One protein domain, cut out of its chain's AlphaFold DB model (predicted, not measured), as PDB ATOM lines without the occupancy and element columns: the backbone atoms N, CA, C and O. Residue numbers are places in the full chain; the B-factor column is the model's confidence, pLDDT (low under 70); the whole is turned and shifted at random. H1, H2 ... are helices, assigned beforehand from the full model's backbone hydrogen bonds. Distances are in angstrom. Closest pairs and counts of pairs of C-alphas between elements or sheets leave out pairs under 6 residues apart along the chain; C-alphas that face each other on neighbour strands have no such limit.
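AT A GLANCE: This is residues 116 to 219 of the 236 residues of the protein "CAMSAP_CH domain-containing protein" of Aedes albopictus (UniProt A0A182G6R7). One long helix, H2, makes the long axis; H1 lies side by side with part of it and H4 crosses it nearly at a right angle. A long stretch without named elements, residues 163 to 192, folds back from the end of H2 to short H3. The printed part has 104 residues, with H1, H2, H3, H4 in chain order and no named strand: all helix, though under half of the residues, 51, are in named elements. It is only just compact, close to loose, with a radius of gyration of the C-alphas of 15.4 A, and elongated, spanning 48 by 30 by 21 A.

IN THESE COORDINATES: H2, residues 137 to 162, is 37.6 A long. H1, residues 116 to 126, begins at C-alpha 116 (182.061, 213.804, 197.291) and is 15.3 A long. H3 is residues 193 to 196, 5.3 A. H4, residues 200 to 209, is 14.5 A long and ends at C-alpha 209 (190.846, 218.476, 214.462).

HOW THE PARTS SIT: H2, with residues 140 to 151 alone, touches H1 at a shallow tilt of 12 degrees, the same way; the closest C-alphas, of Ile 118 and Trp 144, are 6.7 A apart. With residues 145 to 152 alone it touches H4, only just about perpendicular at 71 degrees; the closest C-alphas, of Leu 152 and Tyr 208, are 5.7 A apart. H3 is close to H2 but not clearly touching, Leu 142 and Phe 193 having the closest C-alphas, 7.6 A. H1 is apart from H3 and H4. Every O i to N i+4 pair is within hydrogen-bond range in H1, H2 and H4; H3 is too short for one.

THE WHOLE: The C-alphas farthest apart, of Ala 134 and Gly 169, are 48.3 A apart. The printed part has no cut. The link H2 to H3 is long. The model's pLDDT is under 70 at residues 130 to 135 and 163 to 173.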
ATOM      1  N   GLY A 116     183.124 214.024 196.305       80.81
ATOM      2  CA  GLY A 116     182.061 213.804 197.291       80.81
ATOM      3  C   GLY A 116     182.560 213.838 198.739       80.81
ATOM      4  O   GLY A 116     181.962 214.505 199.580       80.81
ATOM      5  N   ARG A 117     183.690 213.179 199.042       84.62
ATOM      6  CA  ARG A 117     184.272 213.180 200.396       84.62
ATOM      7  C   ARG A 117     184.743 214.572 200.806       84.62
ATOM      8  O   ARG A 117     184.528 214.962 201.954       84.62
ATOM      9  N   ILE A 118     185.345 215.310 199.875       86.56
ATOM     10  CA  ILE A 118     185.823 216.675 200.110       86.56
ATOM     11  C   ILE A 118     184.650 217.632 200.314       86.56
ATOM     12  O   ILE A 118     184.626 218.329 201.325       86.56
ATOM     13  N   SER A 119     183.636 217.613 199.446       83.50
ATOM     14  CA  SER A 119     182.437 218.447 199.604       83.50
ATOM     15  C   SER A 119     181.731 218.180 200.934       83.50
ATOM     16  O   SER A 119     181.449 219.121 201.670       83.50
ATOM     17  N   SER A 120     181.551 216.910 201.320       85.81
ATOM     18  CA  SER A 120     180.985 216.574 202.633       85.81
ATOM     19  C   SER A 120     181.862 217.041 203.800       85.81
ATOM     20  O   SER A 120     181.342 217.407 204.854       85.81
ATOM     21  N   ALA A 121     183.191 217.019 203.666       87.00
ATOM     22  CA  ALA A 121     184.082 217.550 204.697       87.00
ATOM     23  C   ALA A 121     183.943 219.076 204.823       87.00
ATOM     24  O   ALA A 121     183.828 219.584 205.939       87.00
ATOM     25  N   LEU A 122     183.900 219.791 203.696       86.00
ATOM     26  CA  LEU A 122     183.713 221.243 203.639       86.00
ATOM     27  C   LEU A 122     182.351 221.677 204.190       86.00
ATOM     28  O   LEU A 122     182.275 222.654 204.934       86.00
ATOM     29  N   GLU A 123     181.292 220.928 203.893       87.06
ATOM     30  CA  GLU A 123     179.952 221.143 204.447       87.06
ATOM     31  C   GLU A 123     179.943 221.059 205.973       87.06
ATOM     32  O   GLU A 123     179.418 221.951 206.637       87.06
ATOM     33  N   ARG A 124     180.595 220.043 206.550       86.94
ATOM     34  CA  ARG A 124     180.711 219.908 208.014       86.94
ATOM     35  C   ARG A 124     181.494 221.052 208.661       86.94
ATOM     36  O   ARG A 124     181.260 221.357 209.825       86.94
ATOM     37  N   ILE A 125     182.438 221.655 207.939       85.75
ATOM     38  CA  ILE A 125     183.268 222.759 208.444       85.75
ATOM     39  C   ILE A 125     182.543 224.105 208.325       85.75
ATOM     40  O   ILE A 125     182.616 224.928 209.237       85.75
ATOM     41  N   SER A 126     181.874 224.348 207.199       79.88
ATOM     42  CA  SER A 126     181.268 225.646 206.868       79.88
ATOM     43  C   SER A 126     179.789 225.759 207.226       79.88
ATOM     44  O   SER A 126     179.266 226.873 207.269       79.88
ATOM     45  N   GLY A 127     179.101 224.634 207.441       77.19
ATOM     46  CA  GLY A 127     177.645 224.586 207.590       77.19
ATOM     47  C   GLY A 127     176.884 224.949 206.308       77.19
ATOM     48  O   GLY A 127     175.684 225.206 206.369       77.19
ATOM     49  N   ARG A 128     177.563 225.023 205.154       73.56
ATOM     50  CA  ARG A 128     176.979 225.385 203.855       73.56
ATOM     51  C   ARG A 128     177.409 224.389 202.790       73.56
ATOM     52  O   ARG A 128     178.544 223.920 202.815       73.56
ATOM     53  N   SER A 129     176.523 224.113 201.836       70.38
ATOM     54  CA  SER A 129     176.893 223.299 200.681       70.38
ATOM     55  C   SER A 129     177.930 224.026 199.838       70.38
ATOM     56  O   SER A 129     177.720 225.167 199.422       70.38
ATOM     57  N   VAL A 130     179.070 223.370 199.628       67.00
ATOM     58  CA  VAL A 130     180.146 223.857 198.768       67.00
ATOM     59  C   VAL A 130     180.211 222.918 197.573       67.00
ATOM     60  O   VAL A 130     180.749 221.815 197.672       67.00
ATOM     61  N   SER A 131     179.662 223.343 196.432       63.53
ATOM     62  CA  SER A 131     179.842 222.620 195.175       63.53
ATOM     63  C   SER A 131     181.260 222.860 194.659       63.53
ATOM     64  O   SER A 131     181.579 223.858 194.017       63.53
ATOM     65  N   GLN A 132     182.155 221.930 194.968       63.78
ATOM     66  CA  GLN A 132     183.434 221.846 194.277       63.78
ATOM     67  C   GLN A 132     183.147 221.274 192.881       63.78
ATOM     68  O   GLN A 132     182.578 220.188 192.765       63.78
ATOM     69  N   GLY A 133     183.484 222.013 191.819       62.75
ATOM     70  CA  GLY A 133     183.441 221.484 190.451       62.75
ATOM     71  C   GLY A 133     184.361 220.265 190.280       62.75
ATOM     72  O   GLY A 133     185.015 219.825 191.225       62.75
ATOM     73  N   ALA A 134     184.452 219.720 189.065       60.81
ATOM     74  CA  ALA A 134     185.406 218.652 188.762       60.81
ATOM     75  C   ALA A 134     186.850 219.181 188.868       60.81
ATOM     76  O   ALA A 134     187.415 219.685 187.902       60.81
ATOM     77  N   GLN A 135     187.425 219.116 190.067       67.06
ATOM     78  CA  GLN A 135     188.804 219.495 190.358       67.06
ATOM     79  C   GLN A 135     189.701 218.254 190.330       67.06
ATOM     80  O   GLN A 135     189.275 217.155 190.699       67.06
ATOM     81  N   HIS A 136     190.966 218.430 189.938       80.06
ATOM     82  CA  HIS A 136     191.989 217.415 190.188       80.06
ATOM     83  C   HIS A 136     192.094 217.153 191.699       80.06
ATOM     84  O   HIS A 136     191.933 218.064 192.511       80.06
ATOM     85  N   HIS A 137     192.364 215.903 192.081       83.25
ATOM     86  CA  HIS A 137     192.405 215.474 193.484       83.25
ATOM     87  C   HIS A 137     193.381 216.305 194.334       83.25
ATOM     88  O   HIS A 137     193.079 216.618 195.481       83.25
ATOM     89  N   GLU A 138     194.507 216.731 193.757       87.88
ATOM     90  CA  GLU A 138     195.470 217.634 194.398       87.88
ATOM     91  C   GLU A 138     194.866 219.004 194.724       87.88
ATOM     92  O   GLU A 138     194.885 219.432 195.876       87.88
ATOM     93  N   ALA A 139     194.254 219.667 193.737       87.12
ATOM     94  CA  ALA A 139     193.601 220.961 193.928       87.12
ATOM     95  C   ALA A 139     192.464 220.874 194.957       87.12
ATOM     96  O   ALA A 139     192.294 221.767 195.790       87.12
ATOM     97  N   ALA A 140     191.719 219.769 194.946       86.19
ATOM     98  CA  ALA A 140     190.660 219.527 195.913       86.19
ATOM     99  C   ALA A 140     191.217 219.364 197.345       86.19
ATOM    100  O   ALA A 140     190.653 219.925 198.288       86.19
ATOM    101  N   LEU A 141     192.344 218.659 197.520       89.62
ATOM    102  CA  LEU A 141     193.035 218.543 198.812       89.62
ATOM    103  C   LEU A 141     193.565 219.892 199.308       89.62
ATOM    104  O   LEU A 141     193.369 220.224 200.476       89.62
ATOM    105  N   LEU A 142     194.189 220.686 198.434       90.69
ATOM    106  CA  LEU A 142     194.687 222.020 198.787       90.69
ATOM    107  C   LEU A 142     193.538 222.956 199.186       90.69
ATOM    108  O   LEU A 142     193.621 223.637 200.210       90.69
ATOM    109  N   SER A 143     192.423 222.920 198.447       87.69
ATOM    110  CA  SER A 143     191.209 223.670 198.791       87.69
ATOM    111  C   SER A 143     190.665 223.260 200.159       87.69
ATOM    112  O   SER A 143     190.341 224.121 200.980       87.69
ATOM    113  N   TRP A 144     190.626 221.955 200.445       90.56
ATOM    114  CA  TRP A 144     190.217 221.445 201.751       90.56
ATOM    115  C   TRP A 144     191.122 221.944 202.883       90.56
ATOM    116  O   TRP A 144     190.607 222.481 203.865       90.56
ATOM    117  N   ILE A 145     192.448 221.848 202.737       93.19
ATOM    118  CA  ILE A 145     193.408 222.333 203.743       93.19
ATOM    119  C   ILE A 145     193.224 223.834 203.982       93.19
ATOM    120  O   ILE A 145     193.069 224.269 205.126       93.19
ATOM    121  N   SER A 146     193.174 224.621 202.907       92.00
ATOM    122  CA  SER A 146     192.973 226.071 202.956       92.00
ATOM    123  C   SER A 146     191.668 226.445 203.674       92.00
ATOM    124  O   SER A 146     191.626 227.354 204.513       92.00
ATOM    125  N   HIS A 147     190.599 225.686 203.423       91.38
ATOM    126  CA  HIS A 147     189.308 225.894 204.064       91.38
ATOM    127  C   HIS A 147     189.325 225.559 205.560       91.38
ATOM    128  O   HIS A 147     188.765 226.315 206.360       91.38
ATOM    129  N   VAL A 148     189.982 224.463 205.955       93.50
ATOM    130  CA  VAL A 148     190.149 224.101 207.370       93.50
ATOM    131  C   VAL A 148     190.955 225.171 208.104       93.50
ATOM    132  O   VAL A 148     190.526 225.634 209.161       93.50
ATOM    133  N   CYS A 149     192.070 225.626 207.533       93.94
ATOM    134  CA  CYS A 149     192.901 226.659 208.153       93.94
ATOM    135  C   CYS A 149     192.136 227.988 208.287       93.94
ATOM    136  O   CYS A 149     192.181 228.637 209.333       93.94
ATOM    137  N   SER A 150     191.328 228.348 207.286       92.62
ATOM    138  CA  SER A 150     190.430 229.511 207.356       92.62
ATOM    139  C   SER A 150     189.360 229.365 208.445       92.62
ATOM    140  O   SER A 150     189.008 230.335 209.116       92.62
ATOM    141  N   ALA A 151     188.820 228.159 208.630       93.19
ATOM    142  CA  ALA A 151     187.859 227.878 209.691       93.19
ATOM    143  C   ALA A 151     188.499 227.937 211.082       93.19
ATOM    144  O   ALA A 151     187.883 228.480 211.998       93.19
ATOM    145  N   LEU A 152     189.734 227.444 211.231       93.88
ATOM    146  CA  LEU A 152     190.506 227.598 212.462       93.88
ATOM    147  C   LEU A 152     190.739 229.076 212.777       93.88
ATOM    148  O   LEU A 152     190.455 229.497 213.892       93.88
ATOM    149  N   LYS A 153     191.172 229.876 211.792       93.44
ATOM    150  CA  LYS A 153     191.382 231.316 211.985       93.44
ATOM    151  C   LYS A 153     190.139 232.007 212.545       93.44
ATOM    152  O   LYS A 153     190.238 232.712 213.541       93.44
ATOM    153  N   ARG A 154     188.960 231.736 211.971       92.06
ATOM    154  CA  ARG A 154     187.688 232.289 212.472       92.06
ATOM    155  C   ARG A 154     187.396 231.890 213.921       92.06
ATOM    156  O   ARG A 154     186.836 232.694 214.658       92.06
ATOM    157  N   ARG A 155     187.754 230.666 214.331       91.00
ATOM    158  CA  ARG A 155     187.616 230.216 215.729       91.00
ATOM    159  C   ARG A 155     188.569 230.973 216.651       91.00
ATOM    160  O   ARG A 155     188.118 231.471 217.672       91.00
ATOM    161  N   ILE A 156     189.833 231.128 216.254       91.75
ATOM    162  CA  ILE A 156     190.839 231.894 217.007       91.75
ATOM    163  C   ILE A 156     190.392 233.349 217.176       91.75
ATOM    164  O   ILE A 156     190.409 233.874 218.285       91.75
ATOM    165  N   ASP A 157     189.946 233.991 216.093       90.81
ATOM    166  CA  ASP A 157     189.471 235.379 216.125       90.81
ATOM    167  C   ASP A 157     188.302 235.548 217.112       90.81
ATOM    168  O   ASP A 157     188.287 236.498 217.893       90.81
ATOM    169  N   TYR A 158     187.364 234.594 217.125       87.75
ATOM    170  CA  TYR A 158     186.235 234.570 218.059       87.75
ATOM    171  C   TYR A 158     186.665 234.320 219.517       87.75
ATOM    172  O   TYR A 158     186.162 234.965 220.437       87.75
ATOM    173  N   GLU A 159     187.605 233.400 219.752       86.75
ATOM    174  CA  GLU A 159     188.155 233.121 221.087       86.75
ATOM    175  C   GLU A 159     188.875 234.345 221.668       86.75
ATOM    176  O   GLU A 159     188.681 234.678 222.841       86.75
ATOM    177  N   LEU A 160     189.668 235.034 220.841       85.38
ATOM    178  CA  LEU A 160     190.413 236.231 221.228       85.38
ATOM    179  C   LEU A 160     189.506 237.452 221.423       85.38
ATOM    180  O   LEU A 160     189.796 238.270 222.298       85.38
ATOM    181  N   SER A 161     188.419 237.587 220.652       83.25
ATOM    182  CA  SER A 161     187.456 238.681 220.834       83.25
ATOM    183  C   SER A 161     186.620 238.517 222.101       83.25
ATOM    184  O   SER A 161     186.287 239.509 222.746       83.25
ATOM    185  N   ASN A 162     186.294 237.273 222.466       76.69
ATOM    186  CA  ASN A 162     185.360 236.980 223.554       76.69
ATOM    187  C   ASN A 162     186.050 236.549 224.860       76.69
ATOM    188  O   ASN A 162     185.366 236.277 225.844       76.69
ATOM    189  N   GLY A 163     187.387 236.476 224.888       66.62
ATOM    190  CA  GLY A 163     188.161 236.140 226.090       66.62
ATOM    191  C   GLY A 163     187.936 234.715 226.605       66.62
ATOM    192  O   GLY A 163     188.197 234.437 227.769       66.62
ATOM    193  N   VAL A 164     187.441 233.804 225.761       60.41
ATOM    194  CA  VAL A 164     187.046 232.436 226.161       60.41
ATOM    195  C   VAL A 164     188.263 231.505 226.313       60.41
ATOM    196  O   VAL A 164     188.155 230.428 226.891       60.41
ATOM    197  N   GLY A 165     189.434 231.918 225.816       53.72
ATOM    198  CA  GLY A 165     190.657 231.105 225.789       53.72
ATOM    199  C   GLY A 165     191.636 231.310 226.953       53.72
ATOM    200  O   GLY A 165     192.615 230.577 227.043       53.72
ATOM    201  N   GLY A 166     191.413 232.291 227.833       52.38
ATOM    202  CA  GLY A 166     192.264 232.531 229.001       52.38
ATOM    203  C   GLY A 166     191.553 232.091 230.274       52.38
ATOM    204  O   GLY A 166     190.417 232.479 230.494       52.38
ATOM    205  N   GLY A 167     192.210 231.336 231.156       50.06
ATOM    206  CA  GLY A 167     191.658 230.964 232.472       50.06
ATOM    207  C   GLY A 167     191.352 232.144 233.419       50.06
ATOM    208  O   GLY A 167     191.012 231.917 234.576       50.06
ATOM    209  N   GLY A 168     191.484 233.390 232.952       50.78
ATOM    210  CA  GLY A 168     191.054 234.604 233.639       50.78
ATOM    211  C   GLY A 168     189.650 234.999 233.185       50.78
ATOM    212  O   GLY A 168     189.331 234.905 232.007       50.78
ATOM    213  N   GLY A 169     188.803 235.420 234.126       53.09
ATOM    214  CA  GLY A 169     187.390 235.720 233.883       53.09
ATOM    215  C   GLY A 169     187.113 236.654 232.695       53.09
ATOM    216  O   GLY A 169     187.995 237.368 232.208       53.09
ATOM    217  N   ALA A 170     185.848 236.643 232.261       54.59
ATOM    218  CA  ALA A 170     185.332 237.381 231.108       54.59
ATOM    219  C   ALA A 170     185.926 238.799 231.003       54.59
ATOM    220  O   ALA A 170     185.743 239.625 231.896       54.59
ATOM    221  N   GLY A 171     186.644 239.063 229.907       59.06
ATOM    222  CA  GLY A 171     187.293 240.351 229.630       59.06
ATOM    223  C   GLY A 171     188.813 240.390 229.833       59.06
ATOM    224  O   GLY A 171     189.431 241.390 229.473       59.06
ATOM    225  N   SER A 172     189.439 239.323 230.347       61.72
ATOM    226  CA  SER A 172     190.906 239.239 230.437       61.72
ATOM    227  C   SER A 172     191.526 238.838 229.085       61.72
ATOM    228  O   SER A 172     191.028 237.909 228.444       61.72
ATOM    229  N   PRO A 173     192.605 239.499 228.616       65.19
ATOM    230  CA  PRO A 173     193.271 239.116 227.374       65.19
ATOM    231  C   PRO A 173     193.907 237.727 227.513       65.19
ATOM    232  O   PRO A 173     194.562 237.440 228.511       65.19
ATOM    233  N   ALA A 174     193.739 236.873 226.500       75.25
ATOM    234  CA  ALA A 174     194.443 235.598 226.446       75.25
ATOM    235  C   ALA A 174     195.952 235.860 226.307       75.25
ATOM    236  O   ALA A 174     196.376 236.577 225.394       75.25
ATOM    237  N   VAL A 175     196.744 235.309 227.224       76.94
ATOM    238  CA  VAL A 175     198.202 235.456 227.270       76.94
ATOM    239  C   VAL A 175     198.883 234.094 227.195       76.94
ATOM    240  O   VAL A 175     198.292 233.083 227.575       76.94
ATOM    241  N   ASP A 176     200.105 234.065 226.678       76.44
ATOM    242  CA  ASP A 176     200.956 232.881 226.690       76.44
ATOM    243  C   ASP A 176     201.606 232.643 228.068       76.44
ATOM    244  O   ASP A 176     201.374 233.368 229.038       76.44
ATOM    245  N   GLU A 177     202.443 231.608 228.148       77.44
ATOM    246  CA  GLU A 177     203.198 231.234 229.353       77.44
ATOM    247  C   GLU A 177     204.167 232.326 229.855       77.44
ATOM    248  O   GLU A 177     204.564 232.296 231.019       77.44
ATOM    249  N   TYR A 178     204.511 233.309 229.013       79.31
ATOM    250  CA  TYR A 178     205.370 234.454 229.341       79.31
ATOM    251  C   TYR A 178     204.565 235.733 229.623       79.31
ATOM    252  O   TYR A 178     205.148 236.802 229.816       79.31
ATOM    253  N   GLY A 179     203.231 235.651 229.643       77.50
ATOM    254  CA  GLY A 179     202.348 236.797 229.851       77.50
ATOM    255  C   GLY A 179     202.187 237.695 228.618       77.50
ATOM    256  O   GLY A 179     201.607 238.779 228.735       77.50
ATOM    257  N   GLN A 180     202.664 237.283 227.438       80.25
ATOM    258  CA  GLN A 180     202.445 238.029 226.201       80.25
ATOM    259  C   GLN A 180     201.056 237.760 225.640       80.25
ATOM    260  O   GLN A 180     200.584 236.628 225.604       80.25
ATOM    261  N   ARG A 181     200.396 238.814 225.156       81.50
ATOM    262  CA  ARG A 181     199.064 238.701 224.560       81.50
ATOM    263  C   ARG A 181     199.115 237.836 223.304       81.50
ATOM    264  O   ARG A 181     199.821 238.164 222.352       81.50
ATOM    265  N   LEU A 182     198.293 236.793 223.281       85.12
ATOM    266  CA  LEU A 182     198.109 235.963 222.102       85.12
ATOM    267  C   LEU A 182     197.504 236.791 220.964       85.12
ATOM    268  O   LEU A 182     196.545 237.545 221.157       85.12
ATOM    269  N   GLN A 183     198.070 236.639 219.770       84.12
ATOM    270  CA  GLN A 183     197.606 237.306 218.559       84.12
ATOM    271  C   GLN A 183     197.078 236.284 217.561       84.12
ATOM    272  O   GLN A 183     197.586 235.168 217.461       84.12
ATOM    273  N   SER A 184     196.054 236.686 216.810       87.06
ATOM    274  CA  SER A 184     195.535 235.864 215.725       87.06
ATOM    275  C   SER A 184     196.595 235.730 214.630       87.06
ATOM    276  O   SER A 184     197.087 236.755 214.147       87.06
ATOM    277  N   PRO A 185     196.942 234.508 214.200       88.81
ATOM    278  CA  PRO A 185     197.920 234.321 213.146       88.81
ATOM    279  C   PRO A 185     197.369 234.777 211.791       88.81
ATOM    280  O   PRO A 185     196.179 234.624 211.476       88.81
ATOM    281  N   THR A 186     198.251 235.296 210.941       87.06
ATOM    282  CA  THR A 186     197.956 235.469 209.516       87.06
ATOM    283  C   THR A 186     198.073 234.112 208.839       87.06
ATOM    284  O   THR A 186     199.140 233.509 208.831       87.06
ATOM    285  N   ILE A 187     196.968 233.624 208.279       87.25
ATOM    286  CA  ILE A 187     196.915 232.352 207.557       87.25
ATOM    287  C   ILE A 187     196.584 232.670 206.102       87.25
ATOM    288  O   ILE A 187     195.475 233.118 205.802       87.25
ATOM    289  N   ALA A 188     197.554 232.468 205.212       85.56
ATOM    290  CA  ALA A 188     197.343 232.606 203.778       85.56
ATOM    291  C   ALA A 188     196.602 231.374 203.220       85.56
ATOM    292  O   ALA A 188     196.793 230.263 203.722       85.56
ATOM    293  N   PRO A 189     195.751 231.534 202.191       86.69
ATOM    294  CA  PRO A 189     195.164 230.396 201.494       86.69
ATOM    295  C   PRO A 189     196.244 229.565 200.802       86.69
ATOM    296  O   PRO A 189     197.034 230.130 200.053       86.69
ATOM    297  N   VAL A 190     196.204 228.242 200.984       90.81
ATOM    298  CA  VAL A 190     197.141 227.313 200.334       90.81
ATOM    299  C   VAL A 190     196.774 227.127 198.860       90.81
ATOM    300  O   VAL A 190     195.636 226.754 198.549       90.81
ATOM    301  N   ARG A 191     197.725 227.375 197.958       87.25
ATOM    302  CA  ARG A 191     197.556 227.311 196.494       87.25
ATOM    303  C   ARG A 191     198.328 226.176 195.842       87.25
ATOM    304  O   ARG A 191     197.876 225.656 194.826       87.25
ATOM    305  N   ASP A 192     199.464 225.797 196.416       91.75
ATOM    306  CA  ASP A 192     200.285 224.682 195.952       91.75
ATOM    307  C   ASP A 192     200.961 223.953 197.125       91.75
ATOM    308  O   ASP A 192     200.879 224.374 198.279       91.75
ATOM    309  N   PHE A 193     201.610 222.823 196.842       90.56
ATOM    310  CA  PHE A 193     202.252 222.009 197.876       90.56
ATOM    311  C   PHE A 193     203.496 222.657 198.503       90.56
ATOM    312  O   PHE A 193     203.870 222.266 199.608       90.56
ATOM    313  N   ARG A 194     204.130 223.646 197.855       91.00
ATOM    314  CA  ARG A 194     205.317 224.335 198.397       91.00
ATOM    315  C   ARG A 194     204.946 225.185 199.605       91.00
ATOM    316  O   ARG A 194     205.709 225.262 200.560       91.00
ATOM    317  N   GLU A 195     203.744 225.750 199.600       89.19
ATOM    318  CA  GLU A 195     203.191 226.502 200.732       89.19
ATOM    319  C   GLU A 195     202.879 225.620 201.959       89.19
ATOM    320  O   GLU A 195     202.546 226.138 203.021       89.19
ATOM    321  N   LEU A 196     202.995 224.289 201.848       91.06
ATOM    322  CA  LEU A 196     202.881 223.361 202.979       91.06
ATOM    323  C   LEU A 196     204.240 222.974 203.585       91.06
ATOM    324  O   LEU A 196     204.268 222.315 204.626       91.06
ATOM    325  N   CYS A 197     205.356 223.338 202.945       90.06
ATOM    326  CA  CYS A 197     206.689 222.853 203.313       90.06
ATOM    327  C   CYS A 197     207.207 223.404 204.646       90.06
ATOM    328  O   CYS A 197     208.030 222.750 205.282       90.06
ATOM    329  N   ASP A 198     206.721 224.564 205.094       86.94
ATOM    330  CA  ASP A 198     207.045 225.107 206.419       86.94
ATOM    331  C   ASP A 198     206.327 224.363 207.565       86.94
ATOM    332  O   ASP A 198     206.607 224.592 208.741       86.94
ATOM    333  N   GLY A 199     205.396 223.463 207.229       90.88
ATOM    334  CA  GLY A 199     204.626 222.658 208.171       90.88
ATOM    335  C   GLY A 199     203.547 223.423 208.940       90.88
ATOM    336  O   GLY A 199     202.771 222.792 209.662       90.88
ATOM    337  N   VAL A 200     203.422 224.742 208.777       91.00
ATOM    338  CA  VAL A 200     202.525 225.584 209.588       91.00
ATOM    339  C   VAL A 200     201.065 225.280 209.276       91.00
ATOM    340  O   VAL A 200     200.273 225.007 210.181       91.00
ATOM    341  N   CYS A 201     200.703 225.248 207.992       92.31
ATOM    342  CA  CYS A 201     199.341 224.905 207.575       92.31
ATOM    343  C   CYS A 201     198.953 223.481 208.006       92.31
ATOM    344  O   CYS A 201     197.805 223.237 208.378       92.31
ATOM    345  N   LEU A 202     199.906 222.544 208.017       93.56
ATOM    346  CA  LEU A 202     199.677 221.177 208.493       93.56
ATOM    347  C   LEU A 202     199.505 221.128 210.017       93.56
ATOM    348  O   LEU A 202     198.621 220.426 210.509       93.56
ATOM    349  N   ALA A 203     200.280 221.908 210.772       94.19
ATOM    350  CA  ALA A 203     200.111 222.035 212.216       94.19
ATOM    351  C   ALA A 203     198.746 222.650 212.571       94.19
ATOM    352  O   ALA A 203     198.059 222.145 213.459       94.19
ATOM    353  N   TYR A 204     198.296 223.667 211.831       94.69
ATOM    354  CA  TYR A 204     196.952 224.230 211.981       94.69
ATOM    355  C   TYR A 204     195.845 223.256 211.579       94.69
ATOM    356  O   TYR A 204     194.829 223.171 212.270       94.69
ATOM    357  N   LEU A 205     196.040 222.467 210.522       94.75
ATOM    358  CA  LEU A 205     195.120 221.387 210.166       94.75
ATOM    359  C   LEU A 205     194.946 220.413 211.343       94.75
ATOM    360  O   LEU A 205     193.817 220.083 211.711       94.75
ATOM    361  N   ILE A 206     196.049 219.997 211.974       95.44
ATOM    362  CA  ILE A 206     196.017 219.130 213.160       95.44
ATOM    363  C   ILE A 206     195.355 219.851 214.335       95.44
ATOM    364  O   ILE A 206     194.498 219.263 214.987       95.44
ATOM    365  N   SER A 207     195.687 221.119 214.581       95.00
ATOM    366  CA  SER A 207     195.098 221.920 215.658       95.00
ATOM    367  C   SER A 207     193.577 222.035 215.537       95.00
ATOM    368  O   SER A 207     192.859 221.902 216.526       95.00
ATOM    369  N   TYR A 208     193.056 222.180 214.317       94.75
ATOM    370  CA  TYR A 208     191.617 222.235 214.072       94.75
ATOM    371  C   TYR A 208     190.882 220.946 214.472       94.75
ATOM    372  O   TYR A 208     189.788 221.013 215.041       94.75
ATOM    373  N   TYR A 209     191.457 219.778 214.164       94.56
ATOM    374  CA  TYR A 209     190.846 218.476 214.462       94.56
ATOM    375  C   TYR A 209     191.177 217.958 215.870       94.56
ATOM    376  O   TYR A 209     190.363 217.261 216.476       94.56
ATOM    377  N   CYS A 210     192.345 218.316 216.398       94.94
ATOM    378  CA  CYS A 210     192.916 217.816 217.644       94.94
ATOM    379  C   CYS A 210     193.412 218.966 218.550       94.94
ATOM    380  O   CYS A 210     194.572 218.946 218.974       94.94
ATOM    381  N   PRO A 211     192.561 219.946 218.915       92.25
ATOM    382  CA  PRO A 211     192.997 221.170 219.603       92.25
ATOM    383  C   PRO A 211     193.629 220.925 220.981       92.25
ATOM    384  O   PRO A 211     194.407 221.739 221.459       92.25
ATOM    385  N   LYS A 212     193.329 219.784 221.618       90.31
ATOM    386  CA  LYS A 212     193.935 219.380 222.899       90.31
ATOM    387  C   LYS A 212     195.367 218.864 222.756       90.31
ATOM    388  O   LYS A 212     196.141 218.974 223.696       90.31
ATOM    389  N   LEU A 213     195.689 218.247 221.616       92.19
ATOM    390  CA  LEU A 213     197.019 217.690 221.350       92.19
ATOM    391  C   LEU A 213     197.939 218.745 220.739       92.19
ATOM    392  O   LEU A 213     199.123 218.779 221.050       92.19
ATOM    393  N   VAL A 214     197.382 219.609 219.885       93.25
ATOM    394  CA  VAL A 214     198.102 220.720 219.259       93.25
ATOM    395  C   VAL A 214     197.278 221.998 219.436       93.25
ATOM    396  O   VAL A 214     196.447 222.320 218.582       93.25
ATOM    397  N   PRO A 215     197.455 222.726 220.551       90.88
ATOM    398  CA  PRO A 215     196.845 224.038 220.729       90.88
ATOM    399  C   PRO A 215     197.336 225.011 219.653       90.88
ATOM    400  O   PRO A 215     198.511 225.009 219.303       90.88
ATOM    401  N   TRP A 216     196.467 225.870 219.126       91.00
ATOM    402  CA  TRP A 216     196.844 226.733 217.998       91.00
ATOM    403  C   TRP A 216     197.988 227.699 218.342       91.00
ATOM    404  O   TRP A 216     198.826 227.988 217.496       91.00
ATOM    405  N   HIS A 217     198.059 228.153 219.595       88.38
ATOM    406  CA  HIS A 217     199.093 229.069 220.080       88.38
ATOM    407  C   HIS A 217     200.456 228.389 220.298       88.38
ATOM    408  O   HIS A 217     201.446 229.076 220.543       88.38
ATOM    409  N   SER A 218     200.541 227.053 220.228       88.94
ATOM    410  CA  SER A 218     201.827 226.341 220.270       88.94
ATOM    411  C   SER A 218     202.494 226.234 218.897       88.94
ATOM    412  O   SER A 218     203.671 225.881 218.818       88.94
ATOM    413  N   VAL A 219     201.777 226.560 217.816       88.81
ATOM    414  CA  VAL A 219     202.322 226.573 216.456       88.81
ATOM    415  C   VAL A 219     203.234 227.794 216.308       88.81
ATOM    416  O   VAL A 219     202.768 228.915 216.119       88.81
TER     417      VAL A 219